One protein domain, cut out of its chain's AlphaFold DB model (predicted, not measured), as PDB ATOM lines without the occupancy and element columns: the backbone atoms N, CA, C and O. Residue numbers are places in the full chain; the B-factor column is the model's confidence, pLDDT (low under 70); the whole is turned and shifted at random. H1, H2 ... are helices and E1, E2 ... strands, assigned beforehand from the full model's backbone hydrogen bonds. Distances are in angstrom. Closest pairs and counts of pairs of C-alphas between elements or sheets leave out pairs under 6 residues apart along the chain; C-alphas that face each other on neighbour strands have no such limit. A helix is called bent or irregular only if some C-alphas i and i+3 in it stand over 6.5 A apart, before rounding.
ATOM      1  N   PHE A   4     -13.656 -19.673  47.278       95.31
ATOM      2  CA  PHE A   4     -14.398 -18.426  47.418       95.31
ATOM      3  C   PHE A   4     -15.099 -18.341  48.767       95.31
ATOM      4  O   PHE A   4     -15.662 -19.327  49.247       95.31
ATOM      5  N   ILE A   5     -15.058 -17.167  49.386       96.31
ATOM      6  CA  ILE A   5     -15.718 -16.886  50.658       96.31
ATOM      7  C   ILE A   5     -16.479 -15.574  50.520       96.31
ATOM      8  O   ILE A   5     -15.924 -14.578  50.062       96.31
ATOM      9  N   VAL A   6     -17.732 -15.566  50.973       96.06
ATOM     10  CA  VAL A   6     -18.518 -14.343  51.144       96.06
ATOM     11  C   VAL A   6     -18.860 -14.189  52.617       96.06
ATOM     12  O   VAL A   6     -19.457 -15.079  53.219       96.06
ATOM     13  N   THR A   7     -18.491 -13.048  53.187       96.31
ATOM     14  CA  THR A   7     -18.757 -12.691  54.580       96.31
ATOM     15  C   THR A   7     -19.649 -11.460  54.624       96.31
ATOM     16  O   THR A   7     -19.340 -10.437  54.012       96.31
ATOM     17  N   TYR A   8     -20.751 -11.548  55.368       94.19
ATOM     18  CA  TYR A   8     -21.650 -10.429  55.635       94.19
ATOM     19  C   TYR A   8     -21.407  -9.938  57.058       94.19
ATOM     20  O   TYR A   8     -21.653 -10.671  58.014       94.19
ATOM     21  N   GLU A   9     -20.937  -8.704  57.209       91.94
ATOM     22  CA  GLU A   9     -20.603  -8.151  58.521       91.94
ATOM     23  C   GLU A   9     -20.884  -6.647  58.557       91.94
ATOM     24  O   GLU A   9     -20.449  -5.902  57.683       91.94
ATOM     25  N   ASN A  10     -21.631  -6.184  59.566       88.81
ATOM     26  CA  ASN A  10     -21.910  -4.759  59.799       88.81
ATOM     27  C   ASN A  10     -22.434  -3.993  58.560       88.81
ATOM     28  O   ASN A  10     -22.064  -2.847  58.319       88.81
ATOM     29  N   GLY A  11     -23.286  -4.632  57.748       87.50
ATOM     30  CA  GLY A  11     -23.852  -4.048  56.519       87.50
ATOM     31  C   GLY A  11     -22.943  -4.124  55.284       87.50
ATOM     32  O   GLY A  11     -23.385  -3.807  54.173       87.50
ATOM     33  N   ARG A  12     -21.711  -4.606  55.452       92.19
ATOM     34  CA  ARG A  12     -20.720  -4.817  54.396       92.19
ATOM     35  C   ARG A  12     -20.761  -6.239  53.864       92.19
ATOM     36  O   ARG A  12     -21.237  -7.153  54.538       92.19
ATOM     37  N   ILE A  13     -20.231  -6.410  52.658       94.25
ATOM     38  CA  ILE A  13     -20.044  -7.723  52.037       94.25
ATOM     39  C   ILE A  13     -18.578  -7.842  51.656       94.25
ATOM     40  O   ILE A  13     -18.132  -7.151  50.749       94.25
ATOM     41  N   LYS A  14     -17.838  -8.717  52.326       95.81
ATOM     42  CA  LYS A  14     -16.465  -9.053  51.954       95.81
ATOM     43  C   LYS A  14     -16.476 -10.321  51.112       95.81
ATOM     44  O   LYS A  14     -17.012 -11.338  51.545       95.81
ATOM     45  N   LYS A  15     -15.888 -10.260  49.926       96.44
ATOM     46  CA  LYS A  15     -15.653 -11.384  49.026       96.44
ATOM     47  C   LYS A  15     -14.159 -11.676  48.990       96.44
ATOM     48  O   LYS A  15     -13.352 -10.757  48.851       96.44
ATOM     49  N   GLU A  16     -13.791 -12.944  49.098       97.25
ATOM     50  CA  GLU A  16     -12.399 -13.388  49.075       97.25
ATOM     51  C   GLU A  16     -12.235 -14.575  48.131       97.25
ATOM     52  O   GLU A  16     -12.958 -15.563  48.261       97.25
ATOM     53  N   ILE A  17     -11.258 -14.495  47.226       95.62
ATOM     54  CA  ILE A  17     -10.804 -15.619  46.401       95.62
ATOM     55  C   ILE A  17      -9.413 -16.016  46.867       95.62
ATOM     56  O   ILE A  17      -8.522 -15.178  46.945       95.62
ATOM     57  N   THR A  18      -9.209 -17.299  47.145       95.00
ATOM     58  CA  THR A  18      -7.874 -17.898  47.197       95.00
ATOM     59  C   THR A  18      -7.626 -18.635  45.891       95.00
ATOM     60  O   THR A  18      -8.400 -19.531  45.568       95.00
ATOM     61  N   PHE A  19      -6.571 -18.287  45.160       94.38
ATOM     62  CA  PHE A  19      -6.198 -18.913  43.888       94.38
ATOM     63  C   PHE A  19      -4.673 -18.957  43.767       94.38
ATOM     64  O   PHE A  19      -4.013 -17.967  44.072       94.38
ATOM     65  N   ARG A  20      -4.101 -20.114  43.396       91.88
ATOM     66  CA  ARG A  20      -2.637 -20.321  43.287       91.88
ATOM     67  C   ARG A  20      -1.841 -19.909  44.540       91.88
ATOM     68  O   ARG A  20      -0.691 -19.496  44.465       91.88
ATOM     69  N   GLY A  21      -2.450 -20.056  45.717       91.00
ATOM     70  CA  GLY A  21      -1.836 -19.700  47.003       91.00
ATOM     71  C   GLY A  21      -1.911 -18.213  47.362       91.00
ATOM     72  O   GLY A  21      -1.527 -17.847  48.470       91.00
ATOM     73  N   GLU A  22      -2.454 -17.371  46.485       93.94
ATOM     74  CA  GLU A  22      -2.695 -15.957  46.753       93.94
ATOM     75  C   GLU A  22      -4.138 -15.686  47.154       93.94
ATOM     76  O   GLU A  22      -5.053 -16.417  46.775       93.94
ATOM     77  N   VAL A  23      -4.335 -14.607  47.914       96.31
ATOM     78  CA  VAL A  23      -5.657 -14.122  48.312       96.31
ATOM     79  C   VAL A  23      -5.946 -12.787  47.629       96.31
ATOM     80  O   VAL A  23      -5.119 -11.867  47.629       96.31
ATOM     81  N   TYR A  24      -7.146 -12.692  47.073       96.19
ATOM     82  CA  TYR A  24      -7.730 -11.496  46.480       96.19
ATOM     83  C   TYR A  24      -8.975 -11.132  47.282       96.19
ATOM     84  O   TYR A  24      -9.714 -12.014  47.726       96.19
ATOM     85  N   THR A  25      -9.203  -9.843  47.518       97.12
ATOM     86  CA  THR A  25     -10.279  -9.382  48.408       97.12
ATOM     87  C   THR A  25     -11.000  -8.185  47.818       97.12
ATOM     88  O   THR A  25     -10.354  -7.243  47.375       97.12
ATOM     89  N   VAL A  26     -12.331  -8.224  47.842       96.06
ATOM     90  CA  VAL A  26     -13.199  -7.092  47.512       96.06
ATOM     91  C   VAL A  26     -14.231  -6.944  48.617       96.06
ATOM     92  O   VAL A  26     -14.996  -7.861  48.908       96.06
ATOM     93  N   THR A  27     -14.276  -5.770  49.220       95.12
ATOM     94  CA  THR A  27     -15.199  -5.377  50.269       95.12
ATOM     95  C   THR A  27     -16.178  -4.373  49.692       95.12
ATOM     96  O   THR A  27     -15.831  -3.251  49.350       95.12
ATOM     97  N   MET A  28     -17.444  -4.754  49.604       93.00
ATOM     98  CA  MET A  28     -18.515  -3.827  49.277       93.00
ATOM     99  C   MET A  28     -18.910  -3.071  50.537       93.00
ATOM    100  O   MET A  28     -19.262  -3.684  51.556       93.00
ATOM    101  N   GLY A  29     -18.899  -1.744  50.442       89.94
ATOM    102  CA  GLY A  29     -19.393  -0.863  51.487       89.94
ATOM    103  C   GLY A  29     -20.877  -1.078  51.805       89.94
ATOM    104  O   GLY A  29     -21.579  -1.923  51.228       89.94
ATOM    105  N   SER A  30     -21.363  -0.290  52.759       88.06
ATOM    106  CA  SER A  30     -22.781  -0.255  53.109       88.06
ATOM    107  C   SER A  30     -23.622   0.239  51.930       88.06
ATOM    108  O   SER A  30     -23.182   1.075  51.146       88.06
ATOM    109  N   TRP A  31     -24.846  -0.278  51.817       83.25
ATOM    110  CA  TRP A  31     -25.820   0.214  50.842       83.25
ATOM    111  C   TRP A  31     -26.253   1.639  51.208       83.25
ATOM    112  O   TRP A  31     -26.714   1.863  52.328       83.25
ATOM    113  N   ASP A  32     -26.125   2.581  50.274       84.50
ATOM    114  CA  ASP A  32     -26.465   3.998  50.484       84.50
ATOM    115  C   ASP A  32     -27.908   4.365  50.078       84.50
ATOM    116  O   ASP A  32     -28.337   5.502  50.261       84.50
ATOM    117  N   GLY A  33     -28.671   3.404  49.548       82.50
ATOM    118  CA  GLY A  33     -30.003   3.622  48.976       82.50
ATOM    119  C   GLY A  33     -30.055   3.425  47.459       82.50
ATOM    120  O   GLY A  33     -31.118   3.087  46.942       82.50
ATOM    121  N   CYS A  34     -28.919   3.551  46.771       83.75
ATOM    122  CA  CYS A  34     -28.802   3.480  45.314       83.75
ATOM    123  C   CYS A  34     -27.733   2.486  44.846       83.75
ATOM    124  O   CYS A  34     -27.909   1.844  43.811       83.75
ATOM    125  N   SER A  35     -26.620   2.371  45.571       83.00
ATOM    126  CA  SER A  35     -25.486   1.533  45.190       83.00
ATOM    127  C   SER A  35     -24.663   1.072  46.400       83.00
ATOM    128  O   SER A  35     -24.893   1.465  47.546       83.00
ATOM    129  N   ARG A  36     -23.686   0.200  46.134       85.62
ATOM    130  CA  ARG A  36     -22.557  -0.072  47.029       85.62
ATOM    131  C   ARG A  36     -21.285   0.253  46.270       85.62
ATOM    132  O   ARG A  36     -21.119  -0.205  45.142       85.62
ATOM    133  N   THR A  37     -20.382   0.981  46.905       87.31
ATOM    134  CA  THR A  37     -19.037   1.218  46.375       87.31
ATOM    135  C   THR A  37     -18.084   0.153  46.906       87.31
ATOM    136  O   THR A  37     -18.174  -0.234  48.074       87.31
ATOM    137  N   ALA A  38     -17.198  -0.337  46.042       90.44
ATOM    138  CA  ALA A  38     -16.141  -1.257  46.434       90.44
ATOM    139  C   ALA A  38     -14.976  -0.514  47.119       90.44
ATOM    140  O   ALA A  38     -14.581   0.571  46.695       90.44
ATOM    141  N   GLU A  39     -14.463  -1.144  48.173       90.75
ATOM    142  CA  GLU A  39     -13.232  -0.876  48.929       90.75
ATOM    143  C   GLU A  39     -11.970  -0.805  48.080       90.75
ATOM    144  O   GLU A  39     -11.147   0.110  48.108       90.75
ATOM    145  N   GLU A  40     -11.848  -1.901  47.346       93.88
ATOM    146  CA  GLU A  40     -10.694  -2.359  46.613       93.88
ATOM    147  C   GLU A  40     -11.064  -2.526  45.133       93.88
ATOM    148  O   GLU A  40     -12.235  -2.541  44.745       93.88
ATOM    149  N   LYS A  41     -10.045  -2.682  44.283       95.12
ATOM    150  CA  LYS A  41     -10.249  -3.031  42.872       95.12
ATOM    151  C   LYS A  41     -10.905  -4.405  42.758       95.12
ATOM    152  O   LYS A  41     -10.667  -5.261  43.604       95.12
ATOM    153  N   ALA A  42     -11.651  -4.636  41.684       95.19
ATOM    154  CA  ALA A  42     -12.153  -5.962  41.339       95.19
ATOM    155  C   ALA A  42     -11.015  -7.000  41.234       95.19
ATOM    156  O   ALA A  42      -9.841  -6.648  41.072       95.19
ATOM    157  N   PHE A  43     -11.349  -8.282  41.391       97.00
ATOM    158  CA  PHE A  43     -10.353  -9.352  41.474       97.00
ATOM    159  C   PHE A  43      -9.498  -9.458  40.210       97.00
ATOM    160  O   PHE A  43      -8.292  -9.655  40.326       97.00
ATOM    161  N   ASN A  44     -10.095  -9.264  39.032       96.50
ATOM    162  CA  ASN A  44      -9.401  -9.250  37.745       96.50
ATOM    163  C   ASN A  44      -8.245  -8.243  37.730       96.50
ATOM    164  O   ASN A  44      -7.110  -8.619  37.468       96.50
ATOM    165  N   HIS A  45      -8.491  -7.001  38.142       96.75
ATOM    166  CA  HIS A  45      -7.451  -5.979  38.210       96.75
ATOM    167  C   HIS A  45      -6.379  -6.298  39.251       96.75
ATOM    168  O   HIS A  45      -5.200  -6.038  39.029       96.75
ATOM    169  N   GLN A  46      -6.759  -6.874  40.396       97.38
ATOM    170  CA  GLN A  46      -5.770  -7.320  41.379       97.38
ATOM    171  C   GLN A  46      -4.891  -8.453  40.830       97.38
ATOM    172  O   GLN A  46      -3.715  -8.528  41.184       97.38
ATOM    173  N   PHE A  47      -5.450  -9.339  40.007       95.94
ATOM    174  CA  PHE A  47      -4.723 -10.426  39.364       95.94
ATOM    175  C   PHE A  47      -3.789  -9.909  38.271       95.94
ATOM    176  O   PHE A  47      -2.599 -10.201  38.326       95.94
ATOM    177  N   GLU A  48      -4.293  -9.072  37.361       96.69
ATOM    178  CA  GLU A  48      -3.520  -8.427  36.291       96.69
ATOM    179  C   GLU A  48      -2.293  -7.681  36.825       96.69
ATOM    180  O   GLU A  48      -1.204  -7.782  36.267       96.69
ATOM    181  N   GLU A  49      -2.442  -6.961  37.941       96.38
ATOM    182  CA  GLU A  49      -1.340  -6.210  38.551       96.38
ATOM    183  C   GLU A  49      -0.270  -7.105  39.184       96.38
ATOM    184  O   GLU A  49       0.896  -6.714  39.245       96.38
ATOM    185  N   ARG A  50      -0.650  -8.288  39.676       95.75
ATOM    186  CA  ARG A  50       0.283  -9.227  40.319       95.75
ATOM    187  C   ARG A  50       0.927 -10.186  39.327       95.75
ATOM    188  O   ARG A  50       2.076 -10.565  39.530       95.75
ATOM    189  N   HIS A  51       0.207 -10.540  38.267       94.19
ATOM    190  CA  HIS A  51       0.610 -11.535  37.276       94.19
ATOM    191  C   HIS A  51       0.518 -10.984  35.843       94.19
ATOM    192  O   HIS A  51      -0.115 -11.602  34.991       94.19
ATOM    193  N   PRO A  52       1.159  -9.840  35.524       94.38
ATOM    194  CA  PRO A  52       1.048  -9.222  34.198       94.38
ATOM    195  C   PRO A  52       1.651 -10.073  33.068       94.38
ATOM    196  O   PRO A  52       1.382  -9.825  31.898       94.38
ATOM    197  N   GLU A  53       2.482 -11.057  33.415       93.56
ATOM    198  CA  GLU A  53       3.131 -11.982  32.480       93.56
ATOM    199  C   GLU A  53       2.470 -13.372  32.474       93.56
ATOM    200  O   GLU A  53       3.021 -14.309  31.891       93.56
ATOM    201  N   ASP A  54       1.314 -13.538  33.131       93.25
ATOM    202  CA  ASP A  54       0.608 -14.817  33.117       93.25
ATOM    203  C   ASP A  54       0.200 -15.185  31.691       93.25
ATOM    204  O   ASP A  54      -0.376 -14.386  30.951       93.25
ATOM    205  N   ARG A  55       0.495 -16.422  31.294       93.00
ATOM    206  CA  ARG A  55       0.156 -16.916  29.961       93.00
ATOM    207  C   ARG A  55      -1.354 -16.945  29.728       93.00
ATOM    208  O   ARG A  55      -1.786 -16.736  28.598       93.00
ATOM    209  N   ASP A  56      -2.118 -17.203  30.782       94.81
ATOM    210  CA  ASP A  56      -3.569 -17.348  30.747       94.81
ATOM    211  C   ASP A  56      -4.252 -16.098  31.345       94.81
ATOM    212  O   ASP A  56      -5.385 -16.170  31.823       94.81
ATOM    213  N   LEU A  57      -3.559 -14.944  31.342       94.06
ATOM    214  CA  LEU A  57      -3.988 -13.709  32.005       94.06
ATOM    215  C   LEU A  57      -5.410 -13.293  31.633       94.06
ATOM    216  O   LEU A  57      -6.215 -13.059  32.524       94.06
ATOM    217  N   GLU A  58      -5.715 -13.205  30.338       95.12
ATOM    218  CA  GLU A  58      -7.020 -12.736  29.856       95.12
ATOM    219  C   GLU A  58      -8.158 -13.660  30.315       95.12
ATOM    220  O   GLU A  58      -9.203 -13.189  30.767       95.12
ATOM    221  N   GLU A  59      -7.939 -14.976  30.259       96.31
ATOM    222  CA  GLU A  59      -8.930 -15.975  30.666       96.31
ATOM    223  C   GLU A  59      -9.143 -15.943  32.184       96.31
ATOM    224  O   GLU A  59     -10.278 -15.845  32.652       96.31
ATOM    225  N   ILE A  60      -8.062 -15.951  32.969       95.94
ATOM    226  CA  ILE A  60      -8.144 -15.902  34.433       95.94
ATOM    227  C   ILE A  60      -8.752 -14.572  34.899       95.94
ATOM    228  O   ILE A  60      -9.610 -14.573  35.783       95.94
ATOM    229  N   ALA A  61      -8.350 -13.447  34.302       96.12
ATOM    230  CA  ALA A  61      -8.893 -12.132  34.619       96.12
ATOM    231  C   ALA A  61     -10.399 -12.069  34.333       96.12
ATOM    232  O   ALA A  61     -11.143 -11.602  35.192       96.12
ATOM    233  N   SER A  62     -10.871 -12.610  33.204       95.62
ATOM    234  CA  SER A  62     -12.309 -12.691  32.912       95.62
ATOM    235  C   SER A  62     -13.065 -13.472  33.991       95.62
ATOM    236  O   SER A  62     -14.039 -12.970  34.544       95.62
ATOM    237  N   LEU A  63     -12.579 -14.661  34.363       96.31
ATOM    238  CA  LEU A  63     -13.216 -15.486  35.397       96.31
ATOM    239  C   LEU A  63     -13.243 -14.780  36.761       96.31
ATOM    240  O   LEU A  63     -14.207 -14.893  37.519       96.31
ATOM    241  N   MET A  64     -12.185 -14.037  37.091       95.12
ATOM    242  CA  MET A  64     -12.108 -13.255  38.323       95.12
ATOM    243  C   MET A  64     -13.027 -12.022  38.317       95.12
ATOM    244  O   MET A  64     -13.517 -11.625  39.381       95.12
ATOM    245  N   ASP A  65     -13.295 -11.420  37.157       95.00
ATOM    246  CA  ASP A  65     -14.256 -10.319  37.031       95.00
ATOM    247  C   ASP A  65     -15.674 -10.798  37.369       95.00
ATOM    248  O   ASP A  65     -16.319 -10.247  38.270       95.00
ATOM    249  N   ASP A  66     -16.086 -11.924  36.776       93.62
ATOM    250  CA  ASP A  66     -17.382 -12.557  37.043       93.62
ATOM    251  C   ASP A  66     -17.569 -12.840  38.538       93.62
ATOM    252  O   ASP A  66     -18.636 -12.620  39.112       93.62
ATOM    253  N   MET A  67     -16.508 -13.235  39.240       93.44
ATOM    254  CA  MET A  67     -16.597 -13.505  40.674       93.44
ATOM    255  C   MET A  67     -16.700 -12.248  41.552       93.44
ATOM    256  O   MET A  67     -17.217 -12.300  42.681       93.44
ATOM    257  N   SER A  68     -16.226 -11.105  41.057       91.38
ATOM    258  CA  SER A  68     -16.235  -9.840  41.799       91.38
ATOM    259  C   SER A  68     -17.667  -9.372  42.046       91.38
ATOM    260  O   SER A  68     -18.025  -9.036  43.182       91.38
ATOM    261  N   PHE A  69     -18.533  -9.442  41.031       88.25
ATOM    262  CA  PHE A  69     -19.892  -8.881  41.091       88.25
ATOM    263  C   PHE A  69     -20.996  -9.761  40.490       88.25
ATOM    264  O   PHE A  69     -22.162  -9.386  40.602       88.25
ATOM    265  N   GLY A  70     -20.661 -10.916  39.918       88.75
ATOM    266  CA  GLY A  70     -21.612 -11.841  39.304       88.75
ATOM    267  C   GLY A  70     -22.526 -12.560  40.294       88.75
ATOM    268  O   GLY A  70     -22.429 -12.410  41.524       88.75
ATOM    269  N   SER A  71     -23.456 -13.323  39.725       92.31
ATOM    270  CA  SER A  71     -24.405 -14.141  40.475       92.31
ATOM    271  C   SER A  71     -23.726 -15.368  41.091       92.31
ATOM    272  O   SER A  71     -22.578 -15.685  40.788       92.31
ATOM    273  N   TRP A  72     -24.426 -16.076  41.982       92.56
ATOM    274  CA  TRP A  72     -23.892 -17.316  42.556       92.56
ATOM    275  C   TRP A  72     -23.634 -18.396  41.501       92.56
ATOM    276  O   TRP A  72     -22.665 -19.136  41.654       92.56
ATOM    277  N   ASP A  73     -24.451 -18.449  40.444       93.88
ATOM    278  CA  ASP A  73     -24.280 -19.404  39.348       93.88
ATOM    279  C   ASP A  73     -23.001 -19.085  38.556       93.88
ATOM    280  O   ASP A  73     -22.165 -19.970  38.368       93.88
ATOM    281  N   ASP A  74     -22.789 -17.807  38.211       93.62
ATOM    282  CA  ASP A  74     -21.573 -17.344  37.518       93.62
ATOM    283  C   ASP A  74     -20.322 -17.598  38.374       93.62
ATOM    284  O   ASP A  74     -19.303 -18.088  37.896       93.62
ATOM    285  N   ILE A  75     -20.405 -17.325  39.681       94.62
ATOM    286  CA  ILE A  75     -19.311 -17.570  40.628       94.62
ATOM    287  C   ILE A  75     -18.959 -19.062  40.687       94.62
ATOM    288  O   ILE A  75     -17.779 -19.415  40.737       94.62
ATOM    289  N   GLU A  76     -19.959 -19.945  40.732       94.25
ATOM    290  CA  GLU A  76     -19.729 -21.388  40.790       94.25
ATOM    291  C   GLU A  76     -19.091 -21.908  39.496       94.25
ATOM    292  O   GLU A  76     -18.168 -22.728  39.554       94.25
ATOM    293  N   GLU A  77     -19.555 -21.435  38.339       94.75
ATOM    294  CA  GLU A  77     -18.968 -21.766  37.040       94.75
ATOM    295  C   GLU A  77     -17.517 -21.283  36.953       94.75
ATOM    296  O   GLU A  77     -16.614 -22.094  36.714       94.75
ATOM    297  N   SER A  78     -17.256 -20.020  37.293       95.50
ATOM    298  CA  SER A  78     -15.907 -19.456  37.274       95.50
ATOM    299  C   SER A  78     -14.952 -20.162  38.231       95.50
ATOM    300  O   SER A  78     -13.793 -20.393  37.890       95.50
ATOM    301  N   LEU A  79     -15.418 -20.609  39.402       94.25
ATOM    302  CA  LEU A  79     -14.606 -21.423  40.313       94.25
ATOM    303  C   LEU A  79     -14.200 -22.773  39.715       94.25
ATOM    304  O   LEU A  79     -13.069 -23.223  39.932       94.25
ATOM    305  N   LYS A  80     -15.109 -23.435  38.989       93.38
ATOM    306  CA  LYS A  80     -14.820 -24.715  38.322       93.38
ATOM    307  C   LYS A  80     -13.798 -24.532  37.207       93.38
ATOM    308  O   LYS A  80     -12.907 -25.369  37.072       93.38
ATOM    309  N   GLU A  81     -13.904 -23.446  36.448       94.44
ATOM    310  CA  GLU A  81     -12.946 -23.117  35.393       94.44
ATOM    311  C   GLU A  81     -11.581 -22.730  35.975       94.44
ATOM    312  O   GLU A  81     -10.575 -23.331  35.600       94.44
ATOM    313  N   LEU A  82     -11.531 -21.853  36.988       93.56
ATOM    314  CA  LEU A  82     -10.291 -21.491  37.692       93.56
ATOM    315  C   LEU A  82      -9.553 -22.720  38.237       93.56
ATOM    316  O   LEU A  82      -8.328 -22.800  38.157       93.56
ATOM    317  N   ALA A  83     -10.271 -23.730  38.737       91.31
ATOM    318  CA  ALA A  83      -9.654 -24.960  39.229       91.31
ATOM    319  C   ALA A  83      -8.840 -25.722  38.159       91.31
ATOM    320  O   ALA A  83      -7.922 -26.465  38.515       91.31
ATOM    321  N   LYS A  84      -9.127 -25.533  36.863       91.50
ATOM    322  CA  LYS A  84      -8.352 -26.122  35.757       91.50
ATOM    323  C   LYS A  84      -6.995 -25.429  35.590       91.50
ATOM    324  O   LYS A  84      -5.993 -26.096  35.347       91.50
ATOM    325  N   PHE A  85      -6.936 -24.116  35.812       89.94
ATOM    326  CA  PHE A  85      -5.710 -23.318  35.693       89.94
ATOM    327  C   PHE A  85      -4.722 -23.523  36.844       89.94
ATOM    328  O   PHE A  85      -3.549 -23.190  36.700       89.94
ATOM    329  N   GLU A  86      -5.149 -24.088  37.977       79.38
ATOM    330  CA  GLU A  86      -4.225 -24.494  39.046       79.38
ATOM    331  C   GLU A  86      -3.478 -25.799  38.732       79.38
ATOM    332  O   GLU A  86      -2.411 -26.043  39.290       79.38
ATOM    333  N   GLN A  87      -4.019 -26.641  37.847       64.25
ATOM    334  CA  GLN A  87      -3.413 -27.928  37.486       64.25
ATOM    335  C   GLN A  87      -2.320 -27.774  36.419       64.25
ATOM    336  O   GLN A  87      -1.395 -28.582  36.367       64.25
ATOM    337  N   ASN A  88      -2.391 -26.710  35.612       56.47
ATOM    338  CA  ASN A  88      -1.447 -26.433  34.526       56.47
ATOM    339  C   ASN A  88      -0.209 -25.627  34.956       56.47
ATOM    340  O   ASN A  88       0.742 -25.532  34.186       56.47
ATOM    341  N   SER A  89      -0.178 -25.080  36.174       53.88
ATOM    342  CA  SER A  89       0.958 -24.296  36.693       53.88
ATOM    343  C   SER A  89       2.084 -25.145  37.302       53.88
ATOM    344  O   SER A  89       3.017 -24.592  37.878       53.88
TER     345      SER A  89
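AT A GLANCE: This is residues 4 to 89 of the 91 residues of an uncharacterized protein of Paenibacillus algorifonticola (UniProt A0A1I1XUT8). A twisted sheet of three strands has one face covered by helices and the other face bare: H1 and H2 pack side by side over it, and H3 folds back beside H2 and only grazes the sheet. The long link from E3 to H1, residues 29 to 42, loops out past one end of the sheet as far as Gly 33. The printed part has 86 residues, with three named strands followed by three named helices, E1 E2 E3 H1 H2 H3; the sheet, in the order E1, E2, E3, is antiparallel, and the class is mixed, helices and strands. The whole is compact, with a radius of gyration of the C-alphas of 13.2 A, and elongated, spanning 43 by 25 by 20 A.

IN THESE COORDINATES: E1 is residues 4 to 9, 16.4 A long, beginning at C-alpha 4 at (-14.398, -18.426, 47.418). E2, residues 12 to 19, is 22.8 A long, and E3, residues 22 to 28, is 20.1 A. H1 is residues 43 to 50, 10.7 A, with C-alpha 43 at (-10.353, -9.352, 41.474). H2, residues 57 to 69, is 18.9 A; it is neither bent nor irregular, but only just: C-alphas 66 and 69 are 6.0 A apart. H3, residues 72 to 85, is 20.3 A and ends at C-alpha 85 at (-5.710, -23.318, 35.693).

HOW THE PARTS SIT: The strands form a meander, each the antiparallel neighbour of the one before. E1 and E2 are a hairpin at 161 degrees, with N 7 and O 14 within hydrogen-bond range at 2.8 A. E2 and E3 are a hairpin at 163 degrees, with N 28 and O 13 at 2.7 A. The sheet is twisted, its C-alphas up to 4.0 A off the best plane. H1 and H2 lie on the same face, making two layers, helices on one face of a sheet. H2 is over E2 at a height over the sheet of 11.1 A, along the strands at 23 degrees to E2 on the local plane; the closest C-alphas are those of Lys 15 and Ser 68, 7.4 A. H1, at a height of 8.7 A, is only just over E3, with 3 of its 8 C-alphas on it, slantwise at 43 degrees on the local plane; C-alphas of Tyr 24 and Phe 43 are closest, 6.0 A. H1 and H2 touch as a helical hairpin, opposite ways at a steep tilt of 39 degrees, closest at the C-alphas of Asn 44 and Ala 61, 4.3 A. H2 and H3 touch as a helical hairpin, opposite ways at a shallow tilt of 25 degrees, closest at the C-alphas of Met 67 and Ile 75, 4.9 A. H3 only grazes the sheet with residues 75 to 85, and is apart from H1. Every O i to N i+4 pair is within hydrogen-bond range in H1, 8 of 9 in H2 and 8 of 10 in H3.

THE WHOLE: The C-alphas of Gly 33 and Asn 88 are the two farthest apart, 43.9 A. The printed part has no cut, and its one long link is E3 to H1. Mean pLDDT of the printed part is 91.8; residues 87 to 89 are under 70.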